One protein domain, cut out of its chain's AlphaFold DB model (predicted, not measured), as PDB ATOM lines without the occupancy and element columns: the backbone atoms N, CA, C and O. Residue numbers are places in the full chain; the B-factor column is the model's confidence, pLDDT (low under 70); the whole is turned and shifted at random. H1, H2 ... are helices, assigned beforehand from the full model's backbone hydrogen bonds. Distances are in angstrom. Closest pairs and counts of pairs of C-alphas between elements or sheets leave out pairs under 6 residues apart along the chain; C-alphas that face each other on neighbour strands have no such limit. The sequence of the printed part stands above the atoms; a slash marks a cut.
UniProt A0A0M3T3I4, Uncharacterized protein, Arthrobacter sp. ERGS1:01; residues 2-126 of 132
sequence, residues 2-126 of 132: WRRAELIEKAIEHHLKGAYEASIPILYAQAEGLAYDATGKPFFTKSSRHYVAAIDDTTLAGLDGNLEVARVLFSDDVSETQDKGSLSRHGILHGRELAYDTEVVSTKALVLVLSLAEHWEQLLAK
ATOM      1  N   TRP A   2     146.696  30.010  53.600       82.56
ATOM      2  CA  TRP A   2     147.974  30.523  54.148       82.56
ATOM      3  C   TRP A   2     148.832  31.331  53.151       82.56
ATOM      4  O   TRP A   2     149.200  32.467  53.419       82.56
ATOM      5  N   ARG A   3     149.036  30.818  51.929       94.06
ATOM      6  CA  ARG A   3     149.788  31.542  50.885       94.06
ATOM      7  C   ARG A   3     149.139  32.866  50.449       94.06
ATOM      8  O   ARG A   3     149.834  33.774  50.008       94.06
ATOM      9  N   ARG A   4     147.810  32.974  50.549       92.44
ATOM     10  CA  ARG A   4     147.073  34.208  50.242       92.44
ATOM     11  C   ARG A   4     147.338  35.259  51.321       92.44
ATOM     12  O   ARG A   4     147.606  36.403  50.973       92.44
ATOM     13  N   ALA A   5     147.319  34.855  52.592       91.69
ATOM     14  CA  ALA A   5     147.641  35.731  53.715       91.69
ATOM     15  C   ALA A   5     149.048  36.331  53.571       91.69
ATOM     16  O   ALA A   5     149.177  37.546  53.604       91.69
ATOM     17  N   GLU A   6     150.062  35.520  53.248       96.50
ATOM     18  CA  GLU A   6     151.437  36.002  53.014       96.50
ATOM     19  C   GLU A   6     151.524  37.070  51.903       96.50
ATOM     20  O   GLU A   6     152.286  38.033  52.000       96.50
ATOM     21  N   LEU A   7     150.752  36.919  50.819       97.50
ATOM     22  CA  LEU A   7     150.713  37.908  49.734       97.50
ATOM     23  C   LEU A   7     150.012  39.202  50.167       97.50
ATOM     24  O   LEU A   7     150.457  40.284  49.788       97.50
ATOM     25  N   ILE A   8     148.943  39.100  50.962       96.38
ATOM     26  CA  ILE A   8     148.232  40.260  51.516       96.38
ATOM     27  C   ILE A   8     149.121  40.999  52.520       96.38
ATOM     28  O   ILE A   8     149.253  42.214  52.421       96.38
ATOM     29  N   GLU A   9     149.792  40.286  53.425       96.88
ATOM     30  CA  GLU A   9     150.764  40.853  54.368       96.88
ATOM     31  C   GLU A   9     151.874  41.600  53.630       96.88
ATOM     32  O   GLU A   9     152.177  42.748  53.951       96.88
ATOM     33  N   LYS A  10     152.411  41.007  52.558       98.06
ATOM     34  CA  LYS A  10     153.413  41.670  51.723       98.06
ATOM     35  C   LYS A  10     152.881  42.950  51.069       98.06
ATOM     36  O   LYS A  10     153.605  43.940  50.998       98.06
ATOM     37  N   ALA A  11     151.636  42.959  50.596       98.19
ATOM     38  CA  ALA A  11     151.022  44.173  50.063       98.19
ATOM     39  C   ALA A  11     150.835  45.251  51.140       98.19
ATOM     40  O   ALA A  11     151.125  46.419  50.888       98.19
ATOM     41  N   ILE A  12     150.423  44.862  52.351       98.19
ATOM     42  CA  ILE A  12     150.323  45.766  53.505       98.19
ATOM     43  C   ILE A  12     151.693  46.369  53.824       98.19
ATOM     44  O   ILE A  12     151.804  47.581  53.984       98.19
ATOM     45  N   GLU A  13     152.757  45.566  53.853       98.56
ATOM     46  CA  GLU A  13     154.111  46.087  54.048       98.56
ATOM     47  C   GLU A  13     154.519  47.089  52.966       98.56
ATOM     48  O   GLU A  13     155.146  48.101  53.276       98.56
ATOM     49  N   HIS A  14     154.190  46.813  51.701       98.69
ATOM     50  CA  HIS A  14     154.455  47.737  50.602       98.69
ATOM     51  C   HIS A  14     153.702  49.056  50.792       98.69
ATOM     52  O   HIS A  14     154.322  50.113  50.708       98.69
ATOM     53  N   HIS A  15     152.414  49.001  51.138       98.50
ATOM     54  CA  HIS A  15     151.618  50.184  51.458       98.50
ATOM     55  C   HIS A  15     152.245  51.011  52.589       98.50
ATOM     56  O   HIS A  15     152.486  52.202  52.419       98.50
ATOM     57  N   LEU A  16     152.587  50.371  53.710       98.25
ATOM     58  CA  LEU A  16     153.187  51.038  54.870       98.25
ATOM     59  C   LEU A  16     154.556  51.669  54.568       98.25
ATOM     60  O   LEU A  16     154.954  52.623  55.233       98.25
ATOM     61  N   LYS A  17     155.284  51.146  53.576       98.50
ATOM     62  CA  LYS A  17     156.579  51.676  53.116       98.50
ATOM     63  C   LYS A  17     156.441  52.720  51.996       98.50
ATOM     64  O   LYS A  17     157.462  53.191  51.503       98.50
ATOM     65  N   GLY A  18     155.222  53.063  51.578       98.12
ATOM     66  CA  GLY A  18     154.965  53.984  50.466       98.12
ATOM     67  C   GLY A  18     155.187  53.389  49.070       98.12
ATOM     68  O   GLY A  18     155.147  54.123  48.091       98.12
ATOM     69  N   ALA A  19     155.406  52.074  48.964       98.50
ATOM     70  CA  ALA A  19     155.564  51.352  47.700       98.50
ATOM     71  C   ALA A  19     154.187  50.986  47.108       98.50
ATOM     72  O   ALA A  19     153.802  49.814  47.010       98.50
ATOM     73  N   TYR A  20     153.385  52.007  46.801       98.50
ATOM     74  CA  TYR A  20     151.999  51.854  46.349       98.50
ATOM     75  C   TYR A  20     151.897  51.137  44.999       98.50
ATOM     76  O   TYR A  20     151.001  50.310  44.813       98.50
ATOM     77  N   GLU A  21     152.852  51.378  44.104       97.94
ATOM     78  CA  GLU A  21     152.984  50.735  42.797       97.94
ATOM     79  C   GLU A  21     153.079  49.206  42.901       97.94
ATOM     80  O   GLU A  21     152.578  48.489  42.038       97.94
ATOM     81  N   ALA A  22     153.672  48.694  43.985       98.06
ATOM     82  CA  ALA A  22     153.771  47.263  44.257       98.06
ATOM     83  C   ALA A  22     152.573  46.736  45.063       98.06
ATOM     84  O   ALA A  22     152.097  45.626  44.818       98.06
ATOM     85  N   SER A  23     152.075  47.527  46.016       98.50
ATOM     86  CA  SER A  23     150.931  47.171  46.863       98.50
ATOM     87  C   SER A  23     149.654  46.938  46.045       98.50
ATOM     88  O   SER A  23     149.010  45.890  46.156       98.50
ATOM     89  N   ILE A  24     149.306  47.892  45.176       98.19
ATOM     90  CA  ILE A  24     148.014  47.935  44.480       98.19
ATOM     91  C   ILE A  24     147.791  46.710  43.573       98.19
ATOM     92  O   ILE A  24     146.747  46.064  43.713       98.19
ATOM     93  N   PRO A  25     148.736  46.306  42.696       97.50
ATOM     94  CA  PRO A  25     148.542  45.132  41.847       97.50
ATOM     95  C   PRO A  25     148.385  43.832  42.642       97.50
ATOM     96  O   PRO A  25     147.585  42.974  42.260       97.50
ATOM     97  N   ILE A  26     149.106  43.686  43.763       97.88
ATOM     98  CA  ILE A  26     148.978  42.505  44.626       97.88
ATOM     99  C   ILE A  26     147.563  42.449  45.210       97.88
ATOM    100  O   ILE A  26     146.915  41.405  45.118       97.88
ATOM    101  N   LEU A  27     147.061  43.564  45.747       97.38
ATOM    102  CA  LEU A  27     145.726  43.647  46.346       97.38
ATOM    103  C   LEU A  27     144.620  43.363  45.330       97.38
ATOM    104  O   LEU A  27     143.709  42.597  45.630       97.38
ATOM    105  N   TYR A  28     144.721  43.895  44.111       95.50
ATOM    106  CA  TYR A  28     143.739  43.620  43.057       95.50
ATOM    107  C   TYR A  28     143.707  42.145  42.667       95.50
ATOM    108  O   TYR A  28     142.627  41.570  42.535       95.50
ATOM    109  N   ALA A  29     144.869  41.500  42.551       95.38
ATOM    110  CA  ALA A  29     144.925  40.064  42.305       95.38
ATOM    111  C   ALA A  29     144.293  39.260  43.456       95.38
ATOM    112  O   ALA A  29     143.598  38.269  43.216       95.38
ATOM    113  N   GLN A  30     144.501  39.686  44.710       94.69
ATOM    114  CA  GLN A  30     143.912  39.003  45.861       94.69
ATOM    115  C   GLN A  30     142.400  39.206  45.953       94.69
ATOM    116  O   GLN A  30     141.702  38.231  46.216       94.69
ATOM    117  N   ALA A  31     141.896  40.410  45.680       90.69
ATOM    118  CA  ALA A  31     140.466  40.700  45.641       90.69
ATOM    119  C   ALA A  31     139.738  39.817  44.614       90.69
ATOM    120  O   ALA A  31     138.745  39.171  44.943       90.69
ATOM    121  N   GLU A  32     140.274  39.724  43.394       88.44
ATOM    122  CA  GLU A  32     139.679  38.904  42.336       88.44
ATOM    123  C   GLU A  32     139.666  37.419  42.714       88.44
ATOM    124  O   GLU A  32     138.643  36.746  42.591       88.44
ATOM    125  N   GLY A  33     140.792  36.912  43.228       89.06
ATOM    126  CA  GLY A  33     140.896  35.521  43.657       89.06
ATOM    127  C   GLY A  33     139.987  35.195  44.843       89.06
ATOM    128  O   GLY A  33     139.410  34.117  44.860       89.06
ATOM    129  N   LEU A  34     139.850  36.102  45.817       85.75
ATOM    130  CA  LEU A  34     138.941  35.912  46.948       85.75
ATOM    131  C   LEU A  34     137.493  35.796  46.462       85.75
ATOM    132  O   LEU A  34     136.801  34.836  46.787       85.75
ATOM    133  N   ALA A  35     137.041  36.739  45.637       80.69
ATOM    134  CA  ALA A  35     135.684  36.688  45.111       80.69
ATOM    135  C   ALA A  35     135.433  35.424  44.282       80.69
ATOM    136  O   ALA A  35     134.382  34.800  44.429       80.69
ATOM    137  N   TYR A  36     136.396  35.014  43.453       82.88
ATOM    138  CA  TYR A  36     136.250  33.816  42.632       82.88
ATOM    139  C   TYR A  36     136.177  32.542  43.474       82.88
ATOM    140  O   TYR A  36     135.284  31.729  43.260       82.88
ATOM    141  N   ASP A  37     137.067  32.387  44.451       82.31
ATOM    142  CA  ASP A  37     137.070  31.237  45.357       82.31
ATOM    143  C   ASP A  37     135.751  31.136  46.148       82.31
ATOM    144  O   ASP A  37     135.243  30.036  46.353       82.31
ATOM    145  N   ALA A  38     135.180  32.271  46.566       73.75
ATOM    146  CA  ALA A  38     133.942  32.288  47.340       73.75
ATOM    147  C   ALA A  38     132.676  32.122  46.486       73.75
ATOM    148  O   ALA A  38     131.648  31.702  47.004       73.75
ATOM    149  N   THR A  39     132.707  32.488  45.199       70.88
ATOM    150  CA  THR A  39     131.469  32.656  44.410       70.88
ATOM    151  C   THR A  39     131.462  31.988  43.037       70.88
ATOM    152  O   THR A  39     130.444  32.001  42.342       70.88
ATOM    153  N   GLY A  40     132.607  31.460  42.598       74.62
ATOM    154  CA  GLY A  40     132.840  30.994  41.229       74.62
ATOM    155  C   GLY A  40     132.834  32.112  40.178       74.62
ATOM    156  O   GLY A  40     132.810  31.829  38.977       74.62
ATOM    157  N   LYS A  41     132.809  33.384  40.600       77.50
ATOM    158  CA  LYS A  41     132.684  34.555  39.727       77.50
ATOM    159  C   LYS A  41     133.749  35.613  40.061       77.50
ATOM    160  O   LYS A  41     134.016  35.861  41.234       77.50
ATOM    161  N   PRO A  42     134.348  36.264  39.048       80.31
ATOM    162  CA  PRO A  42     135.284  37.367  39.268       80.31
ATOM    163  C   PRO A  42     134.589  38.574  39.911       80.31
ATOM    164  O   PRO A  42     133.428  38.856  39.602       80.31
ATOM    165  N   PHE A  43     135.304  39.320  40.757       79.88
ATOM    166  CA  PHE A  43     134.773  40.538  41.369       79.88
ATOM    167  C   PHE A  43     134.639  41.651  40.333       79.88
ATOM    168  O   PHE A  43     133.601  42.311  40.267       79.88
ATOM    169  N   PHE A  44     135.667  41.840  39.501       82.31
ATOM    170  CA  PHE A  44     135.764  42.967  38.576       82.31
ATOM    171  C   PHE A  44     135.042  42.738  37.234       82.31
ATOM    172  O   PHE A  44     135.546  43.115  36.171       82.31
ATOM    173  N   THR A  45     133.886  42.069  37.258       77.94
ATOM    174  CA  THR A  45     133.072  41.800  36.065       77.94
ATOM    175  C   THR A  45     131.968  42.828  35.878       77.94
ATOM    176  O   THR A  45     131.264  43.184  36.818       77.94
ATOM    177  N   LYS A  46     131.770  43.246  34.623       70.94
ATOM    178  CA  LYS A  46     130.643  44.094  34.201       70.94
ATOM    179  C   LYS A  46     129.423  43.297  33.741       70.94
ATOM    180  O   LYS A  46     128.387  43.871  33.422       70.94
ATOM    181  N   SER A  47     129.527  41.970  33.654       73.06
ATOM    182  CA  SER A  47     128.395  41.144  33.238       73.06
ATOM    183  C   SER A  47     127.436  40.969  34.405       73.06
ATOM    184  O   SER A  47     127.753  40.256  35.356       73.06
ATOM    185  N   SER A  48     126.237  41.544  34.293       64.00
ATOM    186  CA  SER A  48     125.171  41.408  35.295       64.00
ATOM    187  C   SER A  48     124.801  39.949  35.592       64.00
ATOM    188  O   SER A  48     124.460  39.612  36.721       64.00
ATOM    189  N   ARG A  49     124.967  39.035  34.621       59.31
ATOM    190  CA  ARG A  49     124.803  37.577  34.819       59.31
ATOM    191  C   ARG A  49     125.862  36.966  35.747       59.31
ATOM    192  O   ARG A  49     125.616  35.956  36.409       59.31
ATOM    193  N   HIS A  50     127.042  37.576  35.797       60.28
ATOM    194  CA  HIS A  50     128.167  37.168  36.635       60.28
ATOM    195  C   HIS A  50     128.363  38.091  37.835       60.28
ATOM    196  O   HIS A  50     129.377  37.966  38.513       60.28
ATOM    197  N   TYR A  51     127.406  38.970  38.144       63.25
ATOM    198  CA  TYR A  51     127.464  39.702  39.397       63.25
ATOM    199  C   TYR A  51     127.431  38.710  40.556       63.25
ATOM    200  O   TYR A  51     126.612  37.786  40.615       63.25
ATOM    201  N   VAL A  52     128.388  38.898  41.453       55.00
ATOM    202  CA  VAL A  52     128.289  38.441  42.829       55.00
ATOM    203  C   VAL A  52     127.322  39.406  43.500       55.00
ATOM    204  O   VAL A  52     127.590  40.612  43.506       55.00
ATOM    205  N   ALA A  53     126.182  38.927  43.993       54.94
ATOM    206  CA  ALA A  53     125.290  39.768  44.783       54.94
ATOM    207  C   ALA A  53     126.089  40.283  45.991       54.94
ATOM    208  O   ALA A  53     126.591  39.476  46.775       54.94
ATOM    209  N   ALA A  54     126.277  41.603  46.097       54.62
ATOM    210  CA  ALA A  54     126.885  42.197  47.282       54.62
ATOM    211  C   ALA A  54     126.069  41.791  48.525       54.62
ATOM    212  O   ALA A  54     124.886  41.439  48.429       54.62
ATOM    213  N   ILE A  55     126.738  41.677  49.669       52.44
ATOM    214  CA  ILE A  55     126.203  40.869  50.767       52.44
ATOM    215  C   ILE A  55     125.136  41.589  51.570       52.44
ATOM    216  O   ILE A  55     124.187  40.917  51.973       52.44
ATOM    217  N   ASP A  56     125.250  42.895  51.761       44.06
ATOM    218  CA  ASP A  56     124.385  43.597  52.693       44.06
ATOM    219  C   ASP A  56     124.495  45.122  52.561       44.06
ATOM    220  O   ASP A  56     125.505  45.661  52.099       44.06
ATOM    221  N   ASP A  57     123.442  45.763  53.047       39.91
ATOM    222  CA  ASP A  57     123.129  47.176  53.030       39.91
ATOM    223  C   ASP A  57     123.450  47.880  54.380       39.91
ATOM    224  O   ASP A  57     123.100  49.051  54.545       39.91
ATOM    225  N   THR A  58     124.101  47.208  55.366       36.88
ATOM    226  CA  THR A  58     124.186  47.723  56.769       36.88
ATOM    227  C   THR A  58     125.540  47.933  57.529       36.88
ATOM    228  O   THR A  58     125.502  48.445  58.647       36.88
ATOM    229  N   THR A  59     126.747  47.645  57.017       40.09
ATOM    230  CA  THR A  59     128.070  48.039  57.614       40.09
ATOM    231  C   THR A  59     128.854  49.157  56.867       40.09
ATOM    232  O   THR A  59     128.241  50.109  56.447       40.09
ATOM    233  N   LEU A  60     130.191  49.214  56.730       41.19
ATOM    234  CA  LEU A  60     130.899  50.219  55.862       41.19
ATOM    235  C   LEU A  60     131.529  49.532  54.633       41.19
ATOM    236  O   LEU A  60     131.557  50.079  53.529       41.19
ATOM    237  N   ALA A  61     131.866  48.257  54.850       55.84
ATOM    238  CA  ALA A  61     131.648  47.124  53.955       55.84
ATOM    239  C   ALA A  61     130.149  46.723  53.829       55.84
ATOM    240  O   ALA A  61     129.816  45.686  53.266       55.84
ATOM    241  N   GLY A  62     129.253  47.611  54.269       36.16
ATOM    242  CA  GLY A  62     127.804  47.545  54.120       36.16
ATOM    243  C   GLY A  62     127.146  48.922  54.283       36.16
ATOM    244  O   GLY A  62     126.094  49.080  54.875       36.16
ATOM    245  N   LEU A  63     127.782  49.983  53.796       35.69
ATOM    246  CA  LEU A  63     126.997  51.189  53.562       35.69
ATOM    247  C   LEU A  63     126.194  50.796  52.333       35.69
ATOM    248  O   LEU A  63     126.827  50.514  51.317       35.69
ATOM    249  N   ASP A  64     124.879  50.659  52.477       38.34
ATOM    250  CA  ASP A  64     123.886  50.440  51.419       38.34
ATOM    251  C   ASP A  64     124.448  50.796  50.017       38.34
ATOM    252  O   ASP A  64     124.632  51.970  49.683       38.34
ATOM    253  N   GLY A  65     124.873  49.784  49.241       50.44
ATOM    254  CA  GLY A  65     125.436  49.940  47.882       50.44
ATOM    255  C   GLY A  65     126.967  50.085  47.690       50.44
ATOM    256  O   GLY A  65     127.433  50.123  46.548       50.44
ATOM    257  N   ASN A  66     127.809  50.116  48.730       58.09
ATOM    258  CA  ASN A  66     129.239  50.454  48.587       58.09
ATOM    259  C   ASN A  66     130.096  49.425  47.832       58.09
ATOM    260  O   ASN A  66     130.987  49.822  47.081       58.09
ATOM    261  N   LEU A  67     129.864  48.116  48.000       67.94
ATOM    262  CA  LEU A  67     130.613  47.103  47.238       67.94
ATOM    263  C   LEU A  67     130.212  47.084  45.759       67.94
ATOM    264  O   LEU A  67     131.032  46.720  44.916       67.94
ATOM    265  N   GLU A  68     128.990  47.499  45.427       68.62
ATOM    266  CA  GLU A  68     128.565  47.683  44.040       68.62
ATOM    267  C   GLU A  68     129.216  48.929  43.433       68.62
ATOM    268  O   GLU A  68     129.811  48.841  42.359       68.62
ATOM    269  N   VAL A  69     129.218  50.057  44.152       70.81
ATOM    270  CA  VAL A  69     129.942  51.272  43.738       70.81
ATOM    271  C   VAL A  69     131.437  50.990  43.584       70.81
ATOM    272  O   VAL A  69     132.035  51.367  42.576       70.81
ATOM    273  N   ALA A  70     132.048  50.276  44.533       76.19
ATOM    274  CA  ALA A  70     133.428  49.825  44.418       76.19
ATOM    275  C   ALA A  70     133.594  48.910  43.198       76.19
ATOM    276  O   ALA A  70     134.467  49.144  42.369       76.19
ATOM    277  N   ARG A  71     132.729  47.914  42.990       76.81
ATOM    278  CA  ARG A  71     132.813  47.080  41.785       76.81
ATOM    279  C   ARG A  71     132.803  47.930  40.520       76.81
ATOM    280  O   ARG A  71     133.661  47.706  39.674       76.81
ATOM    281  N   VAL A  72     131.897  48.895  40.393       79.50
ATOM    282  CA  VAL A  72     131.829  49.784  39.224       79.50
ATOM    283  C   VAL A  72     133.136  50.564  39.063       79.50
ATOM    284  O   VAL A  72     133.807  50.410  38.046       79.50
ATOM    285  N   LEU A  73     133.558  51.305  40.092       82.44
ATOM    286  CA  LEU A  73     134.751  52.161  40.039       82.44
ATOM    287  C   LEU A  73     136.036  51.387  39.730       82.44
ATOM    288  O   LEU A  73     136.879  51.844  38.960       82.44
ATOM    289  N   PHE A  74     136.209  50.215  40.337       84.75
ATOM    290  CA  PHE A  74     137.401  49.404  40.129       84.75
ATOM    291  C   PHE A  74     137.330  48.583  38.831       84.75
ATOM    292  O   PHE A  74     138.372  48.180  38.315       84.75
ATOM    293  N   SER A  75     136.141  48.338  38.269       85.12
ATOM    294  CA  SER A  75     135.982  47.591  37.009       85.12
ATOM    295  C   SER A  75     135.930  48.477  35.774       85.12
ATOM    296  O   SER A  75     135.845  47.935  34.675       85.12
ATOM    297  N   ASP A  76     135.947  49.803  35.915       86.75
ATOM    298  CA  ASP A  76     135.846  50.728  34.786       86.75
ATOM    299  C   ASP A  76     136.880  50.443  33.695       86.75
ATOM    300  O   ASP A  76     138.016  50.072  33.982       86.75
ATOM    301  N   ASP A  77     136.488  50.621  32.431       90.06
ATOM    302  CA  ASP A  77     137.406  50.382  31.314       90.06
ATOM    303  C   ASP A  77     138.193  51.656  31.043       90.06
ATOM    304  O   ASP A  77     137.646  52.756  31.020       90.06
ATOM    305  N   VAL A  78     139.481  51.488  30.772       90.44
ATOM    306  CA  VAL A  78     140.373  52.578  30.378       90.44
ATOM    307  C   VAL A  78     140.867  52.259  28.972       90.44
ATOM    308  O   VAL A  78     141.680  51.354  28.772       90.44
ATOM    309  N   SER A  79     140.299  52.930  27.970       90.12
ATOM    310  CA  SER A  79     140.573  52.668  26.550       90.12
ATOM    311  C   SER A  79     141.889  53.279  26.065       90.12
ATOM    312  O   SER A  79     142.513  52.728  25.161       90.12
ATOM    313  N   GLU A  80     142.326  54.370  26.690       93.25
ATOM    314  CA  GLU A  80     143.520  55.138  26.328       93.25
ATOM    315  C   GLU A  80     144.475  55.245  27.516       93.25
ATOM    316  O   GLU A  80     144.051  55.155  28.665       93.25
ATOM    317  N   THR A  81     145.770  55.428  27.243       95.44
ATOM    318  CA  THR A  81     146.755  55.642  28.314       95.44
ATOM    319  C   THR A  81     146.543  57.015  28.946       95.44
ATOM    320  O   THR A  81     146.380  58.001  28.233       95.44
ATOM    321  N   GLN A  82     146.549  57.072  30.273       94.44
ATOM    322  CA  GLN A  82     146.296  58.266  31.069       94.44
ATOM    323  C   GLN A  82     147.056  58.233  32.404       94.44
ATOM    324  O   GLN A  82     147.566  57.196  32.823       94.44
ATOM    325  N   ASP A  83     147.080  59.373  33.082       95.31
ATOM    326  CA  ASP A  83     147.757  59.649  34.353       95.31
ATOM    327  C   ASP A  83     146.815  60.387  35.326       95.31
ATOM    328  O   ASP A  83     147.143  61.419  35.907       95.31
ATOM    329  N   LYS A  84     145.592  59.872  35.485       92.19
ATOM    330  CA  LYS A  84     144.518  60.545  36.239       92.19
ATOM    331  C   LYS A  84     144.356  60.037  37.669       92.19
ATOM    332  O   LYS A  84     143.536  60.578  38.408       92.19
ATOM    333  N   GLY A  85     145.074  58.982  38.049       88.75
ATOM    334  CA  GLY A  85     144.956  58.355  39.365       88.75
ATOM    335  C   GLY A  85     143.622  57.640  39.574       88.75
ATOM    336  O   GLY A  85     143.082  57.620  40.682       88.75
ATOM    337  N   SER A  86     143.054  57.079  38.502       89.88
ATOM    338  CA  SER A  86     141.818  56.302  38.588       89.88
ATOM    339  C   SER A  86     142.012  54.983  39.351       89.88
ATOM    340  O   SER A  86     143.112  54.444  39.443       89.88
ATOM    341  N   LEU A  87     140.914  54.432  39.881       90.56
ATOM    342  CA  LEU A  87     140.907  53.143  40.594       90.56
ATOM    343  C   LEU A  87     140.790  51.934  39.660       90.56
ATOM    344  O   LEU A  87     140.777  50.798  40.132       90.56
ATOM    345  N   SER A  88     140.688  52.161  38.350       91.75
ATOM    346  CA  SER A  88     140.397  51.114  37.376       91.75
ATOM    347  C   SER A  88     141.453  50.010  37.415       91.75
ATOM    348  O   SER A  88     142.594  50.192  36.992       91.75
ATOM    349  N   ARG A  89     141.050  48.812  37.848       93.38
ATOM    350  CA  ARG A  89     141.866  47.595  37.783       93.38
ATOM    351  C   ARG A  89     142.253  47.279  36.347       93.38
ATOM    352  O   ARG A  89     143.386  46.874  36.108       93.38
ATOM    353  N   HIS A  90     141.342  47.480  35.394       93.25
ATOM    354  CA  HIS A  90     141.644  47.332  33.970       93.25
ATOM    355  C   HIS A  90     142.757  48.300  33.543       93.25
ATOM    356  O   HIS A  90     143.752  47.872  32.968       93.25
ATOM    357  N   GLY A  91     142.621  49.593  33.844       93.75
ATOM    358  CA  GLY A  91     143.617  50.609  33.510       93.75
ATOM    359  C   GLY A  91     144.974  50.317  34.138       93.75
ATOM    360  O   GLY A  91     145.978  50.294  33.434       93.75
ATOM    361  N   ILE A  92     144.995  50.015  35.433       95.62
ATOM    362  CA  ILE A  92     146.221  49.767  36.198       95.62
ATOM    363  C   ILE A  92     146.925  48.497  35.709       95.62
ATOM    364  O   ILE A  92     148.088  48.547  35.315       95.62
ATOM    365  N   LEU A  93     146.228  47.355  35.662       94.38
ATOM    366  CA  LEU A  93     146.859  46.076  35.307       94.38
ATOM    367  C   LEU A  93     147.225  45.962  33.820       94.38
ATOM    368  O   LEU A  93     148.070  45.140  33.470       94.38
ATOM    369  N   HIS A  94     146.625  46.775  32.947       94.69
ATOM    370  CA  HIS A  94     147.021  46.865  31.537       94.69
ATOM    371  C   HIS A  94     148.003  48.010  31.242       94.69
ATOM    372  O   HIS A  94     148.306  48.243  30.072       94.69
ATOM    373  N   GLY A  95     148.505  48.720  32.259       94.12
ATOM    374  CA  GLY A  95     149.480  49.805  32.084       94.12
ATOM    375  C   GLY A  95     148.927  51.034  31.357       94.12
ATOM    376  O   GLY A  95     149.674  51.753  30.700       94.12
ATOM    377  N   ARG A  96     147.611  51.254  31.429       95.94
ATOM    378  CA  ARG A  96     146.906  52.399  30.833       95.94
ATOM    379  C   ARG A  96     146.561  53.491  31.840       95.94
ATOM    380  O   ARG A  96     146.230  54.588  31.425       95.94
ATOM    381  N   GLU A  97     146.622  53.216  33.135       96.25
ATOM    382  CA  GLU A  97     146.612  54.235  34.185       96.25
ATOM    383  C   GLU A  97     148.007  54.273  34.802       96.25
ATOM    384  O   GLU A  97     148.472  53.247  35.295       96.25
ATOM    385  N   LEU A  98     148.678  55.422  34.742       96.62
ATOM    386  CA  LEU A  98     150.078  55.574  35.149       96.62
ATOM    387  C   LEU A  98     150.252  56.315  36.477       96.62
ATOM    388  O   LEU A  98     151.317  56.203  37.067       96.62
ATOM    389  N   ALA A  99     149.228  57.026  36.960       96.81
ATOM    390  CA  ALA A  99     149.293  57.801  38.206       96.81
ATOM    391  C   ALA A  99     148.554  57.109  39.366       96.81
ATOM    392  O   ALA A  99     147.989  57.758  40.248       96.81
ATOM    393  N   TYR A 100     148.475  55.776  39.332       96.62
ATOM    394  CA  TYR A 100     147.744  54.996  40.333       96.62
ATOM    395  C   TYR A 100     148.509  54.802  41.639       96.62
ATOM    396  O   TYR A 100     147.901  54.438  42.642       96.62
ATOM    397  N   ASP A 101     149.820  55.012  41.639       97.62
ATOM    398  CA  ASP A 101     150.774  54.748  42.715       97.62
ATOM    399  C   ASP A 101     150.683  55.781  43.851       97.62
ATOM    400  O   ASP A 101     151.659  56.391  44.274       97.62
ATOM    401  N   THR A 102     149.477  55.961  44.389       97.69
ATOM    402  CA  THR A 102     149.195  56.903  45.473       97.69
ATOM    403  C   THR A 102     148.705  56.190  46.726       97.69
ATOM    404  O   THR A 102     148.085  55.122  46.671       97.69
ATOM    405  N   GLU A 103     148.909  56.841  47.872       97.44
ATOM    406  CA  GLU A 103     148.401  56.377  49.164       97.44
ATOM    407  C   GLU A 103     146.890  56.157  49.115       97.44
ATOM    408  O   GLU A 103     146.395  55.120  49.539       97.44
ATOM    409  N   VAL A 104     146.157  57.099  48.515       95.44
ATOM    410  CA  VAL A 104     144.695  57.051  48.415       95.44
ATOM    411  C   VAL A 104     144.226  55.815  47.649       95.44
ATOM    412  O   VAL A 104     143.308  55.129  48.104       95.44
ATOM    413  N   VAL A 105     144.832  55.514  46.497       94.69
ATOM    414  CA  VAL A 105     144.468  54.329  45.703       94.69
ATOM    415  C   VAL A 105     144.840  53.054  46.461       94.69
ATOM    416  O   VAL A 105     144.016  52.144  46.564       94.69
ATOM    417  N   SER A 106     146.030  53.005  47.068       97.44
ATOM    418  CA  SER A 106     146.466  51.843  47.845       97.44
ATOM    419  C   SER A 106     145.589  51.588  49.072       97.44
ATOM    420  O   SER A 106     145.271  50.433  49.350       97.44
ATOM    421  N   THR A 107     145.156  52.628  49.786       95.50
ATOM    422  CA  THR A 107     144.240  52.509  50.930       95.50
ATOM    423  C   THR A 107     142.890  51.962  50.487       95.50
ATOM    424  O   THR A 107     142.353  51.052  51.113       95.50
ATOM    425  N   LYS A 108     142.346  52.452  49.367       92.44
ATOM    426  CA  LYS A 108     141.079  51.940  48.824       92.44
ATOM    427  C   LYS A 108     141.192  50.478  48.380       92.44
ATOM    428  O   LYS A 108     140.267  49.705  48.615       92.44
ATOM    429  N   ALA A 109     142.322  50.085  47.791       94.31
ATOM    430  CA  ALA A 109     142.598  48.693  47.438       94.31
ATOM    431  C   ALA A 109     142.692  47.785  48.681       94.31
ATOM    432  O   ALA A 109     142.171  46.670  48.665       94.31
ATOM    433  N   LEU A 110     143.306  48.268  49.770       93.94
ATOM    434  CA  LEU A 110     143.372  47.551  51.049       93.94
ATOM    435  C   LEU A 110     141.985  47.354  51.653       93.94
ATOM    436  O   LEU A 110     141.631  46.231  52.011       93.94
ATOM    437  N   VAL A 111     141.194  48.427  51.723       89.94
ATOM    438  CA  VAL A 111     139.819  48.377  52.234       89.94
ATOM    439  C   VAL A 111     138.998  47.353  51.452       89.94
ATOM    440  O   VAL A 111     138.342  46.526  52.072       89.94
ATOM    441  N   LEU A 112     139.107  47.320  50.118       88.50
ATOM    442  CA  LEU A 112     138.411  46.326  49.294       88.50
ATOM    443  C   LEU A 112     138.766  44.879  49.681       88.50
ATOM    444  O   LEU A 112     137.871  44.051  49.842       88.50
ATOM    445  N   VAL A 113     140.056  44.559  49.833       90.50
ATOM    446  CA  VAL A 113     140.493  43.200  50.204       90.50
ATOM    447  C   VAL A 113     140.011  42.823  51.603       90.50
ATOM    448  O   VAL A 113     139.536  41.705  51.791       90.50
ATOM    449  N   LEU A 114     140.098  43.744  52.566       87.38
ATOM    450  CA  LEU A 114     139.615  43.509  53.928       87.38
ATOM    451  C   LEU A 114     138.104  43.273  53.950       87.38
ATOM    452  O   LEU A 114     137.662  42.327  54.591       87.38
ATOM    453  N   SER A 115     137.331  44.047  53.186       81.44
ATOM    454  CA  SER A 115     135.885  43.850  53.053       81.44
ATOM    455  C   SER A 115     135.535  42.487  52.446       81.44
ATOM    456  O   SER A 115     134.615  41.821  52.910       81.44
ATOM    457  N   LEU A 116     136.273  42.029  51.429       80.69
ATOM    458  CA  LEU A 116     136.064  40.696  50.849       80.69
ATOM    459  C   LEU A 116     136.446  39.565  51.815       80.69
ATOM    460  O   LEU A 116     135.816  38.511  51.796       80.69
ATOM    461  N   ALA A 117     137.473  39.771  52.642       83.06
ATOM    462  CA  ALA A 117     137.899  38.800  53.644       83.06
ATOM    463  C   ALA A 117     136.930  38.726  54.838       83.06
ATOM    464  O   ALA A 117     136.603  37.629  55.281       83.06
ATOM    465  N   GLU A 118     136.452  39.871  55.332       79.75
ATOM    466  CA  GLU A 118     135.478  39.969  56.430       79.75
ATOM    467  C   GLU A 118     134.165  39.254  56.092       79.75
ATOM    468  O   GLU A 118     133.589  38.571  56.936       79.75
ATOM    469  N   HIS A 119     133.717  39.372  54.843       71.88
ATOM    470  CA  HIS A 119     132.432  38.844  54.393       71.88
ATOM    471  C   HIS A 119     132.513  37.481  53.691       71.88
ATOM    472  O   HIS A 119     131.608  37.092  52.949       71.88
ATOM    473  N   TRP A 120     133.610  36.751  53.893       74.00
ATOM    474  CA  TRP A 120     133.899  35.511  53.178       74.00
ATOM    475  C   TRP A 120     132.815  34.435  53.328       74.00
ATOM    476  O   TRP A 120     132.364  33.857  52.338       74.00
ATOM    477  N   GLU A 121     132.379  34.161  54.557       73.38
ATOM    478  CA  GLU A 121     131.389  33.112  54.829       73.38
ATOM    479  C   GLU A 121     130.026  33.455  54.223       73.38
ATOM    480  O   GLU A 121     129.345  32.604  53.652       73.38
ATOM    481  N   GLN A 122     129.649  34.731  54.271       69.50
ATOM    482  CA  GLN A 122     128.411  35.212  53.678       69.50
ATOM    483  C   GLN A 122     128.476  35.207  52.140       69.50
ATOM    484  O   GLN A 122     127.439  35.038  51.496       69.50
ATOM    485  N   LEU A 123     129.668  35.356  51.536       66.38
ATOM    486  CA  LEU A 123     129.851  35.219  50.081       66.38
ATOM    487  C   LEU A 123     129.581  33.776  49.644       66.38
ATOM    488  O   LEU A 123     128.866  33.572  48.663       66.38
ATOM    489  N   LEU A 124     130.100  32.799  50.397       64.88
ATOM    490  CA  LEU A 124     129.890  31.370  50.141       64.88
ATOM    491  C   LEU A 124     128.407  30.987  50.220       64.88
ATOM    492  O   LEU A 124     127.891  30.320  49.324       64.88
ATOM    493  N   ALA A 125     127.698  31.465  51.246       66.00
ATOM    494  CA  ALA A 125     126.290  31.134  51.480       66.00
ATOM    495  C   ALA A 125     125.330  31.612  50.367       66.00
ATOM    496  O   ALA A 125     124.201  31.135  50.278       66.00
ATOM    497  N   LYS A 126     125.745  32.559  49.514       62.62
ATOM    498  CA  LYS A 126     124.926  33.085  48.404       62.62
ATOM    499  C   LYS A 126     125.151  32.359  47.068       62.62
ATOM    500  O   LYS A 126     124.550  32.745  46.060       62.62
TER     501      LYS A 126
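AT A GLANCE: This is residues 2 to 126 of the 132 residues of an uncharacterized protein of Arthrobacter sp. ERGS1:01 (UniProt A0A0M3T3I4). H1, H2 and H5 make a three-helix bundle, with H3 and H4 on the side away from H1. The 125 printed residues have six named helices, H1 to H6, no named strand: all helix. The whole is compact, radius of gyration of the C-alphas 14.0 A, spans 38, 33 and 24 A.

IN THESE COORDINATES: H1, residues 2 to 16, 21.2 A long, begins at C-alpha 2 (147.974, 30.523, 54.148). H2 is residues 20 to 39, 28.2 A; H3, 66 to 75; H4, 89 to 93; H5, 103 to 118. H6, residues 120 to 125, ends at C-alpha 125 (126.290, 31.134, 51.480).

HOW THE PARTS SIT: H1 and H2 form a hairpin at a shallow tilt of 32 degrees, closest C-alphas Ala 11 and Ser 23, 4.4 A. H2 touches H5, closest C-alphas Ala 31 and Val 113, 5.2 A. Except in H2, 14 of 16, every O i to N i+4 pair is within hydrogen-bond range.

THE WHOLE: The links H2 to H3 and H3 to H4 are long; pLDDT is under 70 at residues 48 to 68 and 122 to 126.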